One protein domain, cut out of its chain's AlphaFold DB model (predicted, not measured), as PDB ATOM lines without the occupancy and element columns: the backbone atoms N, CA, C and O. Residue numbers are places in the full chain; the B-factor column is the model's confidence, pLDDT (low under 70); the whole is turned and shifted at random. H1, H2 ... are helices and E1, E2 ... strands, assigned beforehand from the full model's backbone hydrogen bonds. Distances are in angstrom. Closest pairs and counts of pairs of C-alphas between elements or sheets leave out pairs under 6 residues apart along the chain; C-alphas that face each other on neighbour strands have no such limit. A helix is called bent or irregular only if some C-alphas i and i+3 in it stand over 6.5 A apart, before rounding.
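Overview. This is residues 4 to 132 of the 132 residues of an uncharacterized protein of Clostridium sp. CAG:389 (UniProt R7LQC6). One eight-stranded sheet is curled like part of a barrel and folded back on itself, E6, E5, E4 and E3 facing E1, E8 and E7, with edge strands E6 and E7 coming near each other without pairing. The long helix H2 crosses the outside over E3, E2 and E1, while the four-residue H1 sits at one end, in the link from E6 to E7. The printed part has 129 residues, with two named helices and eight named strands in the order E1 E2 E3 E4 E5 E6 H1 E7 E8 H2; the class is mostly strand. Across the antiparallel sheet the order is E6 E5 E4 E3 E2 E1 E8 E7. The whole is compact, with a radius of gyration of the C-alphas of 14.8 A and spans of 46 by 31 by 26 A.

Arrangement. E1, residues 4 to 14, E2, 18 to 29, E3, 32 to 40, E4, 43 to 50, E5, 53 to 62, and E6, 67 to 76, form a meander, each strand the antiparallel neighbour of the one before. Within hydrogen-bond range are N 8 and O 24 at 2.9 A for E1 and E2, N 25 and O 37 at 2.7 A for E2 and E3, N 45 and O 38 at 2.9 A for E3 and E4, N 57 and O 46 at 2.8 A for E4 and E5, and N 74 and O 56 at 2.8 A for E5 and E6. E8, residues 99 to 112, pairs with E1 through N 11 and O 108, 2.8 A, and with E7, residues 87 to 96, through N 101 and O 94, 2.8 A. It is a folded sheet, one sheet bent back into two leaves, with E2 as the hinge. The closest C-alphas of E6 and E7, Val 74 and Lys 90, are 7.0 A apart. H2, residues 116 to 130, is on the sheet at a height of 9.5 A, across the strands at 67 degrees to E1 on the local plane; the C-alphas of Gly 38 and Ile 126 are its closest to E3, 7.1 A. H1, residues 80 to 83, is on the opposite face at a height of 8.2 A. In H2, 10 of 11 O i to N i+4 pairs are within hydrogen-bond range; H1 is too short for such a pair.

Along the chain. E1 begins at C-alpha 4 (196.615, 200.479, 85.769) and bends by 56 degrees at residue 9. E8, 38.3 A long, ends at C-alpha 112 (183.467, 198.838, 87.395). E2 is 33.0 A long and H2 21.5 A, ending at C-alpha 130 (198.274, 184.490, 99.808).

Size, cuts and confidence. The two C-alphas farthest apart, Glu 30 and Asp 97, are 47.1 A apart. The printed part has no cut, and its named links are tight. Mean pLDDT of the printed part is 84.9, with residues 15 to 19, 77 to 83 and 130 to 132 under 70.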
ATOM      1  N   GLU A   4     197.987 200.131  85.416       90.06
ATOM      2  CA  GLU A   4     196.615 200.479  85.769       90.06
ATOM      3  C   GLU A   4     195.937 199.239  86.347       90.06
ATOM      4  O   GLU A   4     196.069 198.148  85.793       90.06
ATOM      5  N   GLU A   5     195.202 199.406  87.441       93.19
ATOM      6  CA  GLU A   5     194.380 198.350  88.021       93.19
ATOM      7  C   GLU A   5     192.909 198.727  87.886       93.19
ATOM      8  O   GLU A   5     192.486 199.825  88.260       93.19
ATOM      9  N   ILE A   6     192.124 197.814  87.321       93.62
ATOM     10  CA  ILE A   6     190.688 197.979  87.153       93.62
ATOM     11  C   ILE A   6     189.981 196.920  87.983       93.62
ATOM     12  O   ILE A   6     190.245 195.730  87.850       93.62
ATOM     13  N   TYR A   7     189.055 197.379  88.810       96.12
ATOM     14  CA  TYR A   7     188.292 196.551  89.724       96.12
ATOM     15  C   TYR A   7     186.880 196.419  89.178       96.12
ATOM     16  O   TYR A   7     186.262 197.416  88.790       96.12
ATOM     17  N   PHE A   8     186.368 195.201  89.145       95.56
ATOM     18  CA  PHE A   8     185.023 194.903  88.687       95.56
ATOM     19  C   PHE A   8     184.297 194.080  89.732       95.56
ATOM     20  O   PHE A   8     184.844 193.104  90.239       95.56
ATOM     21  N   ASN A   9     183.035 194.416  89.973       94.94
ATOM     22  CA  ASN A   9     182.108 193.418  90.471       94.94
ATOM     23  C   ASN A   9     181.922 192.367  89.369       94.94
ATOM     24  O   ASN A   9     181.834 192.717  88.187       94.94
ATOM     25  N   ALA A  10     181.877 191.098  89.743       93.88
ATOM     26  CA  ALA A  10     181.764 190.006  88.797       93.88
ATOM     27  C   ALA A  10     180.847 188.910  89.327       93.88
ATOM     28  O   ALA A  10     180.673 188.732  90.531       93.88
ATOM     29  N   THR A  11     180.295 188.142  88.401       91.69
ATOM     30  CA  THR A  11     179.514 186.951  88.693       91.69
ATOM     31  C   THR A  11     180.173 185.750  88.032       91.69
ATOM     32  O   THR A  11     180.538 185.796  86.858       91.69
ATOM     33  N   LEU A  12     180.245 184.651  88.774       88.94
ATOM     34  CA  LEU A  12     180.571 183.329  88.268       88.94
ATOM     35  C   LEU A  12     179.308 182.465  88.254       88.94
ATOM     36  O   LEU A  12     178.544 182.448  89.223       88.94
ATOM     37  N   ARG A  13     179.070 181.758  87.147       86.31
ATOM     38  CA  ARG A  13     177.928 180.855  86.979       86.31
ATOM     39  C   ARG A  13     178.379 179.492  86.498       86.31
ATOM     40  O   ARG A  13     179.149 179.373  85.548       86.31
ATOM     41  N   TYR A  14     177.786 178.478  87.107       77.50
ATOM     42  CA  TYR A  14     177.852 177.100  86.661       77.50
ATOM     43  C   TYR A  14     176.419 176.624  86.429       77.50
ATOM     44  O   TYR A  14     175.639 176.526  87.386       77.50
ATOM     45  N   SER A  15     176.025 176.394  85.170       61.31
ATOM     46  CA  SER A  15     174.632 176.030  84.877       61.31
ATOM     47  C   SER A  15     174.262 174.762  85.660       61.31
ATOM     48  O   SER A  15     174.944 173.742  85.556       61.31
ATOM     49  N   CYS A  16     173.183 174.854  86.444       51.72
ATOM     50  CA  CYS A  16     172.610 173.844  87.352       51.72
ATOM     51  C   CYS A  16     173.044 173.851  88.834       51.72
ATOM     52  O   CYS A  16     172.476 173.045  89.566       51.72
ATOM     53  N   ILE A  17     173.987 174.688  89.308       57.09
ATOM     54  CA  ILE A  17     174.527 174.487  90.678       57.09
ATOM     55  C   ILE A  17     174.754 175.774  91.486       57.09
ATOM     56  O   ILE A  17     174.383 175.808  92.656       57.09
ATOM     57  N   MET A  18     175.342 176.838  90.920       62.00
ATOM     58  CA  MET A  18     175.746 177.986  91.749       62.00
ATOM     59  C   MET A  18     175.938 179.279  90.946       62.00
ATOM     60  O   MET A  18     176.514 179.268  89.855       62.00
ATOM     61  N   LYS A  19     175.450 180.393  91.505       66.06
ATOM     62  CA  LYS A  19     175.813 181.759  91.110       66.06
ATOM     63  C   LYS A  19     176.595 182.357  92.276       66.06
ATOM     64  O   LYS A  19     175.986 182.649  93.301       66.06
ATOM     65  N   ASN A  20     177.899 182.549  92.106       77.44
ATOM     66  CA  ASN A  20     178.720 183.238  93.097       77.44
ATOM     67  C   ASN A  20     178.964 184.667  92.623       77.44
ATOM     68  O   ASN A  20     179.448 184.895  91.514       77.44
ATOM     69  N   ASP A  21     178.597 185.629  93.462       85.88
ATOM     70  CA  ASP A  21     178.944 187.029  93.260       85.88
ATOM     71  C   ASP A  21     180.289 187.309  93.942       85.88
ATOM     72  O   ASP A  21     180.621 186.745  94.987       85.88
ATOM     73  N   GLY A  22     181.095 188.142  93.302       93.25
ATOM     74  CA  GLY A  22     182.469 188.376  93.701       93.25
ATOM     75  C   GLY A  22     183.060 189.578  92.989       93.25
ATOM     76  O   GLY A  22     182.349 190.495  92.565       93.25
ATOM     77  N   PHE A  23     184.378 189.572  92.847       94.81
ATOM     78  CA  PHE A  23     185.088 190.626  92.140       94.81
ATOM     79  C   PHE A  23     186.255 190.078  91.327       94.81
ATOM     80  O   PHE A  23     186.810 189.025  91.634       94.81
ATOM     81  N   LEU A  24     186.648 190.848  90.314       94.88
ATOM     82  CA  LEU A  24     187.891 190.672  89.575       94.88
ATOM     83  C   LEU A  24     188.732 191.947  89.666       94.88
ATOM     84  O   LEU A  24     188.215 193.060  89.554       94.88
ATOM     85  N   ILE A  25     190.035 191.767  89.814       94.88
ATOM     86  CA  ILE A  25     191.073 192.781  89.700       94.88
ATOM     87  C   ILE A  25     191.841 192.476  88.421       94.88
ATOM     88  O   ILE A  25     192.406 191.396  88.256       94.88
ATOM     89  N   VAL A  26     191.849 193.432  87.503       92.25
ATOM     90  CA  VAL A  26     192.523 193.323  86.214       92.25
ATOM     91  C   VAL A  26     193.685 194.299  86.197       92.25
ATOM     92  O   VAL A  26     193.479 195.513  86.267       92.25
ATOM     93  N   LYS A  27     194.907 193.781  86.077       91.62
ATOM     94  CA  LYS A  27     196.119 194.596  85.973       91.62
ATOM     95  C   LYS A  27     196.511 194.759  84.521       91.62
ATOM     96  O   LYS A  27     196.624 193.787  83.772       91.62
ATOM     97  N   ILE A  28     196.746 196.003  84.135       88.38
ATOM     98  CA  ILE A  28     197.058 196.402  82.771       88.38
ATOM     99  C   ILE A  28     198.393 197.130  82.771       88.38
ATOM    100  O   ILE A  28     198.576 198.118  83.481       88.38
ATOM    101  N   GLN A  29     199.311 196.684  81.924       87.56
ATOM    102  CA  GLN A  29     200.608 197.314  81.719       87.56
ATOM    103  C   GLN A  29     200.777 197.614  80.235       87.56
ATOM    104  O   GLN A  29     200.564 196.744  79.395       87.56
ATOM    105  N   GLU A  30     201.095 198.868  79.903       85.56
ATOM    106  CA  GLU A  30     201.304 199.308  78.509       85.56
ATOM    107  C   GLU A  30     200.125 198.979  77.570       85.56
ATOM    108  O   GLU A  30     200.279 198.784  76.371       85.56
ATOM    109  N   GLY A  31     198.909 198.939  78.125       79.62
ATOM    110  CA  GLY A  31     197.698 198.631  77.369       79.62
ATOM    111  C   GLY A  31     197.405 197.141  77.181       79.62
ATOM    112  O   GLY A  31     196.392 196.828  76.567       79.62
ATOM    113  N   LYS A  32     198.206 196.238  77.752       82.25
ATOM    114  CA  LYS A  32     197.941 194.795  77.768       82.25
ATOM    115  C   LYS A  32     197.523 194.332  79.152       82.25
ATOM    116  O   LYS A  32     198.052 194.833  80.143       82.25
ATOM    117  N   ILE A  33     196.595 193.379  79.231       86.00
ATOM    118  CA  ILE A  33     196.331 192.702  80.503       86.00
ATOM    119  C   ILE A  33     197.571 191.871  80.843       86.00
ATOM    120  O   ILE A  33     198.131 191.192  79.989       86.00
ATOM    121  N   VAL A  34     198.036 191.966  82.082       87.50
ATOM    122  CA  VAL A  34     199.183 191.186  82.566       87.50
ATOM    123  C   VAL A  34     198.820 190.245  83.699       87.50
ATOM    124  O   VAL A  34     199.551 189.281  83.909       87.50
ATOM    125  N   ASP A  35     197.719 190.524  84.392       91.06
ATOM    126  CA  ASP A  35     197.188 189.695  85.461       91.06
ATOM    127  C   ASP A  35     195.675 189.911  85.608       91.06
ATOM    128  O   ASP A  35     195.174 191.029  85.455       91.06
ATOM    129  N   ILE A  36     194.963 188.834  85.918       92.25
ATOM    130  CA  ILE A  36     193.583 188.828  86.387       92.25
ATOM    131  C   ILE A  36     193.544 187.961  87.638       92.25
ATOM    132  O   ILE A  36     193.897 186.783  87.603       92.25
ATOM    133  N   SER A  37     193.064 188.535  88.731       94.19
ATOM    134  CA  SER A  37     192.817 187.825  89.982       94.19
ATOM    135  C   SER A  37     191.434 188.168  90.510       94.19
ATOM    136  O   SER A  37     190.854 189.183  90.135       94.19
ATOM    137  N   GLY A  38     190.859 187.325  91.354       93.94
ATOM    138  CA  GLY A  38     189.544 187.601  91.911       93.94
ATOM    139  C   GLY A  38     189.078 186.559  92.901       93.94
ATOM    140  O   GLY A  38     189.663 185.486  93.006       93.94
ATOM    141  N   LEU A  39     188.017 186.895  93.625       93.19
ATOM    142  CA  LEU A  39     187.450 186.049  94.665       93.19
ATOM    143  C   LEU A  39     185.929 186.026  94.536       93.19
ATOM    144  O   LEU A  39     185.294 187.073  94.378       93.19
ATOM    145  N   PHE A  40     185.359 184.829  94.627       89.94
ATOM    146  CA  PHE A  40     183.929 184.561  94.522       89.94
ATOM    147  C   PHE A  40     183.479 183.756  95.736       89.94
ATOM    148  O   PHE A  40     183.609 182.537  95.763       89.94
ATOM    149  N   THR A  41     182.933 184.430  96.751       83.75
ATOM    150  CA  THR A  41     182.659 183.849  98.080       83.75
ATOM    151  C   THR A  41     183.921 183.277  98.741       83.75
ATOM    152  O   THR A  41     184.545 183.988  99.520       83.75
ATOM    153  N   ASN A  42     184.319 182.047  98.401       81.00
ATOM    154  CA  ASN A  42     185.554 181.393  98.852       81.00
ATOM    155  C   ASN A  42     186.419 180.875  97.689       81.00
ATOM    156  O   ASN A  42     187.504 180.359  97.930       81.00
ATOM    157  N   ASP A  43     185.952 180.998  96.449       86.81
ATOM    158  CA  ASP A  43     186.623 180.435  95.285       86.81
ATOM    159  C   ASP A  43     187.537 181.464  94.627       86.81
ATOM    160  O   ASP A  43     187.155 182.621  94.412       86.81
ATOM    161  N   LEU A  44     188.740 181.034  94.269       90.94
ATOM    162  CA  LEU A  44     189.777 181.894  93.727       90.94
ATOM    163  C   LEU A  44     189.760 181.859  92.199       90.94
ATOM    164  O   LEU A  44     189.652 180.809  91.571       90.94
ATOM    165  N   ILE A  45     189.960 183.023  91.594       91.50
ATOM    166  CA  ILE A  45     190.377 183.135  90.203       91.50
ATOM    167  C   ILE A  45     191.776 183.718  90.156       91.50
ATOM    168  O   ILE A  45     192.055 184.742  90.778       91.50
ATOM    169  N   ALA A  46     192.636 183.082  89.371       92.81
ATOM    170  CA  ALA A  46     193.962 183.586  89.082       92.81
ATOM    171  C   ALA A  46     194.310 183.347  87.619       92.81
ATOM    172  O   ALA A  46     193.850 182.397  86.985       92.81
ATOM    173  N   SER A  47     195.142 184.227  87.085       91.75
ATOM    174  CA  SER A  47     195.618 184.128  85.721       91.75
ATOM    175  C   SER A  47     197.078 183.707  85.669       91.75
ATOM    176  O   SER A  47     197.875 184.046  86.542       91.75
ATOM    177  N   LYS A  48     197.448 183.006  84.602       90.62
ATOM    178  CA  LYS A  48     198.843 182.754  84.241       90.62
ATOM    179  C   LYS A  48     199.062 183.097  82.777       90.62
ATOM    180  O   LYS A  48     198.184 182.882  81.944       90.62
ATOM    181  N   LYS A  49     200.245 183.607  82.449       86.38
ATOM    182  CA  LYS A  49     200.632 183.823  81.052       86.38
ATOM    183  C   LYS A  49     200.990 182.496  80.390       86.38
ATOM    184  O   LYS A  49     201.700 181.683  80.980       86.38
ATOM    185  N   ASN A  50     200.531 182.312  79.160       84.81
ATOM    186  CA  ASN A  50     200.892 181.202  78.289       84.81
ATOM    187  C   ASN A  50     201.228 181.756  76.897       84.81
ATOM    188  O   ASN A  50     200.347 181.938  76.060       84.81
ATOM    189  N   GLY A  51     202.502 182.088  76.673       83.50
ATOM    190  CA  GLY A  51     202.908 182.857  75.494       83.50
ATOM    191  C   GLY A  51     202.243 184.235  75.487       83.50
ATOM    192  O   GLY A  51     202.333 184.965  76.477       83.50
ATOM    193  N   ASP A  52     201.557 184.553  74.390       79.50
ATOM    194  CA  ASP A  52     200.777 185.789  74.242       79.50
ATOM    195  C   ASP A  52     199.369 185.684  74.859       79.50
ATOM    196  O   ASP A  52     198.679 186.686  75.005       79.50
ATOM    197  N   ALA A  53     198.916 184.487  75.245       83.50
ATOM    198  CA  ALA A  53     197.603 184.297  75.848       83.50
ATOM    199  C   ALA A  53     197.642 184.401  77.378       83.50
ATOM    200  O   ALA A  53     198.663 184.157  78.033       83.50
ATOM    201  N   ILE A  54     196.486 184.702  77.965       87.38
ATOM    202  CA  ILE A  54     196.267 184.601  79.406       87.38
ATOM    203  C   ILE A  54     195.371 183.394  79.649       87.38
ATOM    204  O   ILE A  54     194.301 183.268  79.064       87.38
ATOM    205  N   VAL A  55     195.792 182.495  80.525       90.19
ATOM    206  CA  VAL A  55     194.957 181.389  80.988       90.19
ATOM    207  C   VAL A  55     194.352 181.804  82.316       90.19
ATOM    208  O   VAL A  55     195.074 182.001  83.290       90.19
ATOM    209  N   LEU A  56     193.032 181.959  82.335       91.00
ATOM    210  CA  LEU A  56     192.248 182.225  83.528       91.00
ATOM    211  C   LEU A  56     191.848 180.897  84.162       91.00
ATOM    212  O   LEU A  56     191.122 180.114  83.548       91.00
ATOM    213  N   THR A  57     192.311 180.651  85.380       91.94
ATOM    214  CA  THR A  57     192.038 179.424  86.120       91.94
ATOM    215  C   THR A  57     191.158 179.723  87.327       91.94
ATOM    216  O   THR A  57     191.426 180.636  88.108       91.94
ATOM    217  N   PHE A  58     190.087 178.948  87.452       89.88
ATOM    218  CA  PHE A  58     189.162 178.936  88.570       89.88
ATOM    219  C   PHE A  58     189.505 177.782  89.510       89.88
ATOM    220  O   PHE A  58     189.642 176.632  89.074       89.88
ATOM    221  N   TYR A  59     189.615 178.118  90.790       88.62
ATOM    222  CA  TYR A  59     189.945 177.212  91.868       88.62
ATOM    223  C   TYR A  59     188.829 177.200  92.908       88.62
ATOM    224  O   TYR A  59     188.510 178.242  93.483       88.62
ATOM    225  N   SER A  60     188.279 176.022  93.186       85.69
ATOM    226  CA  SER A  60     187.319 175.839  94.277       85.69
ATOM    227  C   SER A  60     188.069 175.596  95.581       85.69
ATOM    228  O   SER A  60     189.058 174.860  95.597       85.69
ATOM    229  N   MET A  61     187.611 176.191  96.683       84.31
ATOM    230  CA  MET A  61     188.155 175.886  98.011       84.31
ATOM    231  C   MET A  61     187.489 174.626  98.575       84.31
ATOM    232  O   MET A  61     186.277 174.613  98.799       84.31
ATOM    233  N   ASP A  62     188.268 173.589  98.879       80.81
ATOM    234  CA  ASP A  62     187.814 172.490  99.732       80.81
ATOM    235  C   ASP A  62     187.935 172.923 101.197       80.81
ATOM    236  O   ASP A  62     189.015 172.916 101.787       80.81
ATOM    237  N   SER A  63     186.808 173.287 101.813       77.19
ATOM    238  CA  SER A  63     186.762 173.720 103.216       77.19
ATOM    239  C   SER A  63     187.160 172.634 104.223       77.19
ATOM    240  O   SER A  63     187.438 172.944 105.379       77.19
ATOM    241  N   THR A  64     187.148 171.363 103.819       80.75
ATOM    242  CA  THR A  64     187.537 170.233 104.673       80.75
ATOM    243  C   THR A  64     189.052 170.140 104.772       80.75
ATOM    244  O   THR A  64     189.595 169.887 105.847       80.75
ATOM    245  N   LEU A  65     189.726 170.339 103.640       82.00
ATOM    246  CA  LEU A  65     191.176 170.216 103.515       82.00
ATOM    247  C   LEU A  65     191.900 171.564 103.584       82.00
ATOM    248  O   LEU A  65     193.120 171.576 103.715       82.00
ATOM    249  N   TRP A  66     191.161 172.676 103.533       78.62
ATOM    250  CA  TRP A  66     191.690 174.039 103.414       78.62
ATOM    251  C   TRP A  66     192.644 174.193 102.223       78.62
ATOM    252  O   TRP A  66     193.650 174.897 102.295       78.62
ATOM    253  N   THR A  67     192.333 173.513 101.119       83.00
ATOM    254  CA  THR A  67     193.135 173.522  99.894       83.00
ATOM    255  C   THR A  67     192.296 173.905  98.685       83.00
ATOM    256  O   THR A  67     191.107 173.604  98.599       83.00
ATOM    257  N   TYR A  68     192.940 174.560  97.724       83.25
ATOM    258  CA  TYR A  68     192.336 174.912  96.446       83.25
ATOM    259  C   TYR A  68     192.535 173.796  95.413       83.25
ATOM    260  O   TYR A  68     193.667 173.356  95.192       83.25
ATOM    261  N   SER A  69     191.459 173.377  94.743       83.69
ATOM    262  CA  SER A  69     191.492 172.479  93.581       83.69
ATOM    263  C   SER A  69     191.263 173.260  92.291       83.69
ATOM    264  O   SER A  69     190.368 174.098  92.215       83.69
ATOM    265  N   GLU A  70     192.071 173.003  91.260       85.12
ATOM    266  CA  GLU A  70     191.800 173.537  89.921       85.12
ATOM    267  C   GLU A  70     190.559 172.854  89.340       85.12
ATOM    268  O   GLU A  70     190.544 171.638  89.161       85.12
ATOM    269  N   GLU A  71     189.549 173.649  88.995       83.12
ATOM    270  CA  GLU A  71     188.296 173.151  88.422       83.12
ATOM    271  C   GLU A  71     188.207 173.463  86.923       83.12
ATOM    272  O   GLU A  71     187.831 172.619  86.106       83.12
ATOM    273  N   VAL A  72     188.543 174.700  86.535       87.81
ATOM    274  CA  VAL A  72     188.347 175.177  85.160       87.81
ATOM    275  C   VAL A  72     189.454 176.134  84.745       87.81
ATOM    276  O   VAL A  72     189.634 177.176  85.358       87.81
ATOM    277  N   SER A  73     190.118 175.838  83.630       90.25
ATOM    278  CA  SER A  73     191.043 176.761  82.962       90.25
ATOM    279  C   SER A  73     190.492 177.199  81.602       90.25
ATOM    280  O   SER A  73     190.121 176.354  80.779       90.25
ATOM    281  N   VAL A  74     190.442 178.505  81.339       88.31
ATOM    282  CA  VAL A  74     189.995 179.089  80.065       88.31
ATOM    283  C   VAL A  74     191.066 180.022  79.518       88.31
ATOM    284  O   VAL A  74     191.549 180.899  80.223       88.31
ATOM    285  N   GLU A  75     191.435 179.840  78.256       87.81
ATOM    286  CA  GLU A  75     192.364 180.740  77.578       87.81
ATOM    287  C   GLU A  75     191.610 181.959  77.031       87.81
ATOM    288  O   GLU A  75     190.575 181.817  76.376       87.81
ATOM    289  N   ILE A  76     192.126 183.153  77.312       82.38
ATOM    290  CA  ILE A  76     191.673 184.429  76.760       82.38
ATOM    291  C   ILE A  76     192.817 185.026  75.924       82.38
ATOM    292  O   ILE A  76     193.981 185.009  76.331       82.38
ATOM    293  N   GLY A  77     192.498 185.517  74.724       69.19
ATOM    294  CA  GLY A  77     193.499 186.067  73.798       69.19
ATOM    295  C   GLY A  77     194.123 187.390  74.274       69.19
ATOM    296  O   GLY A  77     193.505 188.118  75.047       69.19
ATOM    297  N   ASP A  78     195.321 187.718  73.762       63.94
ATOM    298  CA  ASP A  78     196.173 188.868  74.165       63.94
ATOM    299  C   ASP A  78     195.483 190.247  74.056       63.94
ATOM    300  O   ASP A  78     195.795 191.187  74.786       63.94
ATOM    301  N   ASP A  79     194.488 190.392  73.174       62.69
ATOM    302  CA  ASP A  79     193.822 191.675  72.883       62.69
ATOM    303  C   ASP A  79     192.780 192.078  73.956       62.69
ATOM    304  O   ASP A  79     191.798 192.784  73.706       62.69
ATOM    305  N   ALA A  80     192.992 191.620  75.190       54.56
ATOM    306  CA  ALA A  80     191.989 191.589  76.239       54.56
ATOM    307  C   ALA A  80     191.588 192.976  76.787       54.56
ATOM    308  O   ALA A  80     190.538 193.127  77.411       54.56
ATOM    309  N   LYS A  81     192.346 194.045  76.490       55.56
ATOM    310  CA  LYS A  81     191.899 195.420  76.800       55.56
ATOM    311  C   LYS A  81     190.653 195.818  75.998       55.56
ATOM    312  O   LYS A  81     189.852 196.606  76.493       55.56
ATOM    313  N   LYS A  82     190.469 195.265  74.789       58.75
ATOM    314  CA  LYS A  82     189.229 195.403  73.998       58.75
ATOM    315  C   LYS A  82     188.107 194.499  74.508       58.75
ATOM    316  O   LYS A  82     186.956 194.712  74.150       58.75
ATOM    317  N   THR A  83     188.436 193.494  75.315       63.53
ATOM    318  CA  THR A  83     187.481 192.508  75.830       63.53
ATOM    319  C   THR A  83     187.031 192.820  77.256       63.53
ATOM    320  O   THR A  83     186.455 191.948  77.893       63.53
ATOM    321  N   LEU A  84     187.313 194.021  77.780       80.56
ATOM    322  CA  LEU A  84     186.708 194.525  79.014       80.56
ATOM    323  C   LEU A  84     185.454 195.350  78.665       80.56
ATOM    324  O   LEU A  84     185.556 196.235  77.813       80.56
ATOM    325  N   PRO A  85     184.295 195.135  79.320       82.62
ATOM    326  CA  PRO A  85     184.035 194.189  80.415       82.62
ATOM    327  C   PRO A  85     184.194 192.717  79.996       82.62
ATOM    328  O   PRO A  85     183.768 192.323  78.914       82.62
ATOM    329  N   LEU A  86     184.842 191.929  80.860       86.31
ATOM    330  CA  LEU A  86     185.197 190.536  80.604       86.31
ATOM    331  C   LEU A  86     183.947 189.656  80.639       86.31
ATOM    332  O   LEU A  86     183.223 189.640  81.634       86.31
ATOM    333  N   LYS A  87     183.758 188.864  79.585       88.88
ATOM    334  CA  LYS A  87     182.806 187.756  79.553       88.88
ATOM    335  C   LYS A  87     183.491 186.519  78.984       88.88
ATOM    336  O   LYS A  87     183.902 186.512  77.827       88.88
ATOM    337  N   VAL A  88     183.631 185.490  79.813       87.44
ATOM    338  CA  VAL A  88     184.292 184.227  79.476       87.44
ATOM    339  C   VAL A  88     183.292 183.103  79.634       87.44
ATOM    340  O   VAL A  88     182.619 183.018  80.658       87.44
ATOM    341  N   GLU A  89     183.217 182.232  78.635       89.81
ATOM    342  CA  GLU A  89     182.313 181.089  78.634       89.81
ATOM    343  C   GLU A  89     183.055 179.835  78.167       89.81
ATOM    344  O   GLU A  89     183.808 179.873  77.193       89.81
ATOM    345  N   LYS A  90     182.845 178.709  78.853       88.94
ATOM    346  CA  LYS A  90     183.412 177.415  78.459       88.94
ATOM    347  C   LYS A  90     182.445 176.285  78.782       88.94
ATOM    348  O   LYS A  90     181.932 176.194  79.894       88.94
ATOM    349  N   MET A  91     182.230 175.395  77.815       89.00
ATOM    350  CA  MET A  91     181.545 174.131  78.079       89.00
ATOM    351  C   MET A  91     182.496 173.185  78.803       89.00
ATOM    352  O   MET A  91     183.587 172.901  78.307       89.00
ATOM    353  N   ILE A  92     182.068 172.681  79.952       86.69
ATOM    354  CA  ILE A  92     182.842 171.754  80.775       86.69
ATOM    355  C   ILE A  92     181.977 170.587  81.228       86.69
ATOM    356  O   ILE A  92     180.747 170.631  81.160       86.69
ATOM    357  N   ASP A  93     182.646 169.527  81.658       86.19
ATOM    358  CA  ASP A  93     182.005 168.338  82.187       86.19
ATOM    359  C   ASP A  93     182.007 168.390  83.724       86.19
ATOM    360  O   ASP A  93     183.070 168.516  84.323       86.19
ATOM    361  N   VAL A  94     180.841 168.234  84.359       78.88
ATOM    362  CA  VAL A  94     180.706 167.943  85.802       78.88
ATOM    363  C   VAL A  94     180.221 166.534  86.024       78.88
ATOM    364  O   VAL A  94     179.446 166.005  85.231       78.88
ATOM    365  N   TYR A  95     180.569 165.987  87.181       76.38
ATOM    366  CA  TYR A  95     179.910 164.816  87.731       76.38
ATOM    367  C   TYR A  95     178.905 165.253  88.798       76.38
ATOM    368  O   TYR A  95     179.288 165.797  89.827       76.38
ATOM    369  N   LEU A  96     177.618 165.013  88.545       74.31
ATOM    370  CA  LEU A  96     176.539 165.215  89.513       74.31
ATOM    371  C   LEU A  96     175.901 163.866  89.807       74.31
ATOM    372  O   LEU A  96     175.441 163.202  88.879       74.31
ATOM    373  N   ASP A  97     175.926 163.451  91.072       79.56
ATOM    374  CA  ASP A  97     175.449 162.135  91.521       79.56
ATOM    375  C   ASP A  97     176.065 160.971  90.717       79.56
ATOM    376  O   ASP A  97     175.399 160.010  90.340       79.56
ATOM    377  N   GLY A  98     177.355 161.092  90.381       80.38
ATOM    378  CA  GLY A  98     178.083 160.117  89.558       80.38
ATOM    379  C   GLY A  98     177.784 160.181  88.053       80.38
ATOM    380  O   GLY A  98     178.397 159.448  87.280       80.38
ATOM    381  N   ILE A  99     176.894 161.071  87.603       82.75
ATOM    382  CA  ILE A  99     176.538 161.237  86.190       82.75
ATOM    383  C   ILE A  99     177.302 162.415  85.591       82.75
ATOM    384  O   ILE A  99     177.172 163.557  86.033       82.75
ATOM    385  N   LYS A 100     178.050 162.138  84.520       85.44
ATOM    386  CA  LYS A 100     178.741 163.157  83.731       85.44
ATOM    387  C   LYS A 100     177.733 164.008  82.948       85.44
ATOM    388  O   LYS A 100     177.015 163.488  82.094       85.44
ATOM    389  N   LYS A 101     177.689 165.315  83.199       84.38
ATOM    390  CA  LYS A 101     176.845 166.290  82.495       84.38
ATOM    391  C   LYS A 101     177.692 167.416  81.923       84.38
ATOM    392  O   LYS A 101     178.594 167.920  82.585       84.38
ATOM    393  N   LYS A 102     177.358 167.842  80.704       87.56
ATOM    394  CA  LYS A 102     177.910 169.063  80.116       87.56
ATOM    395  C   LYS A 102     177.169 170.277  80.645       87.56
ATOM    396  O   LYS A 102     175.941 170.291  80.670       87.56
ATOM    397  N   THR A 103     177.917 171.307  80.993       85.81
ATOM    398  CA  THR A 103     177.382 172.566  81.505       85.81
ATOM    399  C   THR A 103     178.167 173.752  80.965       85.81
ATOM    400  O   THR A 103     179.293 173.604  80.482       85.81
ATOM    401  N   LEU A 104     177.568 174.929  81.073       88.38
ATOM    402  CA  LEU A 104     178.220 176.180  80.751       88.38
ATOM    403  C   LEU A 104     178.802 176.790  82.028       88.38
ATOM    404  O   LEU A 104     178.058 177.117  82.959       88.38
ATOM    405  N   PHE A 105     180.124 176.946  82.035       88.31
ATOM    406  CA  PHE A 105     180.857 177.794  82.965       88.31
ATOM    407  C   PHE A 105     180.928 179.202  82.400       88.31
ATOM    408  O   PHE A 105     181.310 179.368  81.239       88.31
ATOM    409  N   GLN A 106     180.571 180.201  83.202       90.62
ATOM    410  CA  GLN A 106     180.599 181.600  82.794       90.62
ATOM    411  C   GLN A 106     181.209 182.468  83.887       90.62
ATOM    412  O   GLN A 106     180.862 182.331  85.059       90.62
ATOM    413  N   ILE A 107     182.056 183.410  83.485       90.25
ATOM    414  CA  ILE A 107     182.499 184.529  84.317       90.25
ATOM    415  C   ILE A 107     182.153 185.805  83.568       90.25
ATOM    416  O   ILE A 107     182.505 185.953  82.397       90.25
ATOM    417  N   GLU A 108     181.486 186.729  84.241       91.25
ATOM    418  CA  GLU A 108     181.066 187.999  83.664       91.25
ATOM    419  C   GLU A 108     181.353 189.134  84.646       91.25
ATOM    420  O   GLU A 108     180.954 189.076  85.810       91.25
ATOM    421  N   THR A 109     182.053 190.173  84.195       92.38
ATOM    422  CA  THR A 109     182.148 191.428  84.949       92.38
ATOM    423  C   THR A 109     180.870 192.232  84.761       92.38
ATOM    424  O   THR A 109     180.457 192.471  83.628       92.38
ATOM    425  N   ASN A 110     180.297 192.709  85.861       91.44
ATOM    426  CA  ASN A 110     179.031 193.431  85.873       91.44
ATOM    427  C   ASN A 110     179.248 194.945  85.748       91.44
ATOM    428  O   ASN A 110     178.847 195.567  84.768       91.44
ATOM    429  N   TYR A 111     179.902 195.553  86.738       92.38
ATOM    430  CA  TYR A 111     180.188 196.987  86.757       92.38
ATOM    431  C   TYR A 111     181.578 197.260  87.324       92.38
ATOM    432  O   TYR A 111     182.110 196.496  88.131       92.38
ATOM    433  N   LYS A 112     182.177 198.371  86.885       95.06
ATOM    434  CA  LYS A 112     183.467 198.838  87.395       95.06
ATOM    435  C   LYS A 112     183.282 199.404  88.804       95.06
ATOM    436  O   LYS A 112     182.436 200.270  89.014       95.06
ATOM    437  N   ILE A 113     184.093 198.941  89.746       95.81
ATOM    438  CA  ILE A 113     184.148 199.460  91.113       95.81
ATOM    439  C   ILE A 113     184.973 200.748  91.087       95.81
ATOM    440  O   ILE A 113     186.139 200.756  90.678       95.81
ATOM    441  N   LEU A 114     184.349 201.856  91.484       95.31
ATOM    442  CA  LEU A 114     184.980 203.178  91.522       95.31
ATOM    443  C   LEU A 114     185.287 203.643  92.947       95.31
ATOM    444  O   LEU A 114     186.198 204.447  93.115       95.31
ATOM    445  N   ASP A 115     184.570 203.122  93.944       96.75
ATOM    446  CA  ASP A 115     184.778 203.446  95.355       96.75
ATOM    447  C   ASP A 115     186.114 202.881  95.861       96.75
ATOM    448  O   ASP A 115     186.370 201.682  95.763       96.75
ATOM    449  N   GLU A 116     186.975 203.745  96.401       96.00
ATOM    450  CA  GLU A 116     188.323 203.353  96.834       96.00
ATOM    451  C   GLU A 116     188.305 202.397  98.034       96.00
ATOM    452  O   GLU A 116     189.103 201.464  98.076       96.00
ATOM    453  N   LYS A 117     187.354 202.544  98.971       95.88
ATOM    454  CA  LYS A 117     187.247 201.626 100.120       95.88
ATOM    455  C   LYS A 117     186.853 200.224  99.673       95.88
ATOM    456  O   LYS A 117     187.289 199.228 100.245       95.88
ATOM    457  N   GLU A 118     186.002 200.113  98.659       95.38
ATOM    458  CA  GLU A 118     185.667 198.826  98.060       95.38
ATOM    459  C   GLU A 118     186.872 198.189  97.358       95.38
ATOM    460  O   GLU A 118     187.121 197.002  97.571       95.38
ATOM    461  N   LYS A 119     187.680 198.968  96.628       96.06
ATOM    462  CA  LYS A 119     188.933 198.476  96.025       96.06
ATOM    463  C   LYS A 119     189.938 197.991  97.070       96.06
ATOM    464  O   LYS A 119     190.530 196.927  96.895       96.06
ATOM    465  N   GLU A 120     190.108 198.726  98.169       95.75
ATOM    466  CA  GLU A 120     190.959 198.311  99.294       95.75
ATOM    467  C   GLU A 120     190.506 196.959  99.859       95.75
ATOM    468  O   GLU A 120     191.324 196.050 100.007       95.75
ATOM    469  N   ARG A 121     189.196 196.765 100.066       93.81
ATOM    470  CA  ARG A 121     188.647 195.475 100.521       93.81
ATOM    471  C   ARG A 121     188.915 194.333  99.542       93.81
ATOM    472  O   ARG A 121     189.212 193.223  99.987       93.81
ATOM    473  N   CYS A 122     188.826 194.580  98.234       93.62
ATOM    474  CA  CYS A 122     189.194 193.588  97.221       93.62
ATOM    475  C   CYS A 122     190.660 193.158  97.378       93.62
ATOM    476  O   CYS A 122     190.951 191.963  97.446       93.62
ATOM    477  N   ASN A 123     191.574 194.123  97.508       93.62
ATOM    478  CA  ASN A 123     193.000 193.850  97.687       93.62
ATOM    479  C   ASN A 123     193.291 193.081  98.975       93.62
ATOM    480  O   ASN A 123     194.000 192.078  98.936       93.62
ATOM    481  N   GLU A 124     192.724 193.511 100.104       93.06
ATOM    482  CA  GLU A 124     192.873 192.805 101.378       93.06
ATOM    483  C   GLU A 124     192.389 191.358 101.288       93.06
ATOM    484  O   GLU A 124     193.039 190.456 101.811       93.06
ATOM    485  N   SER A 125     191.261 191.129 100.609       91.25
ATOM    486  CA  SER A 125     190.685 189.792 100.463       91.25
ATOM    487  C   SER A 125     191.615 188.859  99.689       91.25
ATOM    488  O   SER A 125     191.827 187.729 100.116       91.25
ATOM    489  N   ILE A 126     192.230 189.339  98.602       89.25
ATOM    490  CA  ILE A 126     193.228 188.563  97.851       89.25
ATOM    491  C   ILE A 126     194.496 188.335  98.682       89.25
ATOM    492  O   ILE A 126     195.001 187.217  98.727       89.25
ATOM    493  N   GLN A 127     195.007 189.361  99.372       86.44
ATOM    494  CA  GLN A 127     196.228 189.234 100.178       86.44
ATOM    495  C   GLN A 127     196.079 188.210 101.306       86.44
ATOM    496  O   GLN A 127     196.976 187.395 101.502       86.44
ATOM    497  N   ARG A 128     194.930 188.186 101.994       84.25
ATOM    498  CA  ARG A 128     194.656 187.206 103.060       84.25
ATOM    499  C   ARG A 128     194.758 185.759 102.580       84.25
ATOM    500  O   ARG A 128     195.155 184.908 103.364       84.25
ATOM    501  N   LEU A 129     194.436 185.486 101.315       75.50
ATOM    502  CA  LEU A 129     194.549 184.148 100.727       75.50
ATOM    503  C   LEU A 129     195.987 183.754 100.382       75.50
ATOM    504  O   LEU A 129     196.286 182.569 100.309       75.50
ATOM    505  N   LEU A 130     196.870 184.729 100.156       67.00
ATOM    506  CA  LEU A 130     198.274 184.490  99.808       67.00
ATOM    507  C   LEU A 130     199.182 184.367 101.040       67.00
ATOM    508  O   LEU A 130     200.283 183.835 100.931       67.00
ATOM    509  N   THR A 131     198.748 184.890 102.189       64.12
ATOM    510  CA  THR A 131     199.516 184.887 103.448       64.12
ATOM    511  C   THR A 131     199.000 183.895 104.493       64.12
ATOM    512  O   THR A 131     199.549 183.862 105.594       64.12
ATOM    513  N   GLY A 132     197.911 183.182 104.190       52.41
ATOM    514  CA  GLY A 132     197.265 182.202 105.070       52.41
ATOM    515  C   GLY A 132     197.885 180.816 104.997       52.41
ATOM    516  O   GLY A 132     198.433 180.468 103.929       52.41
TER     517      GLY A 132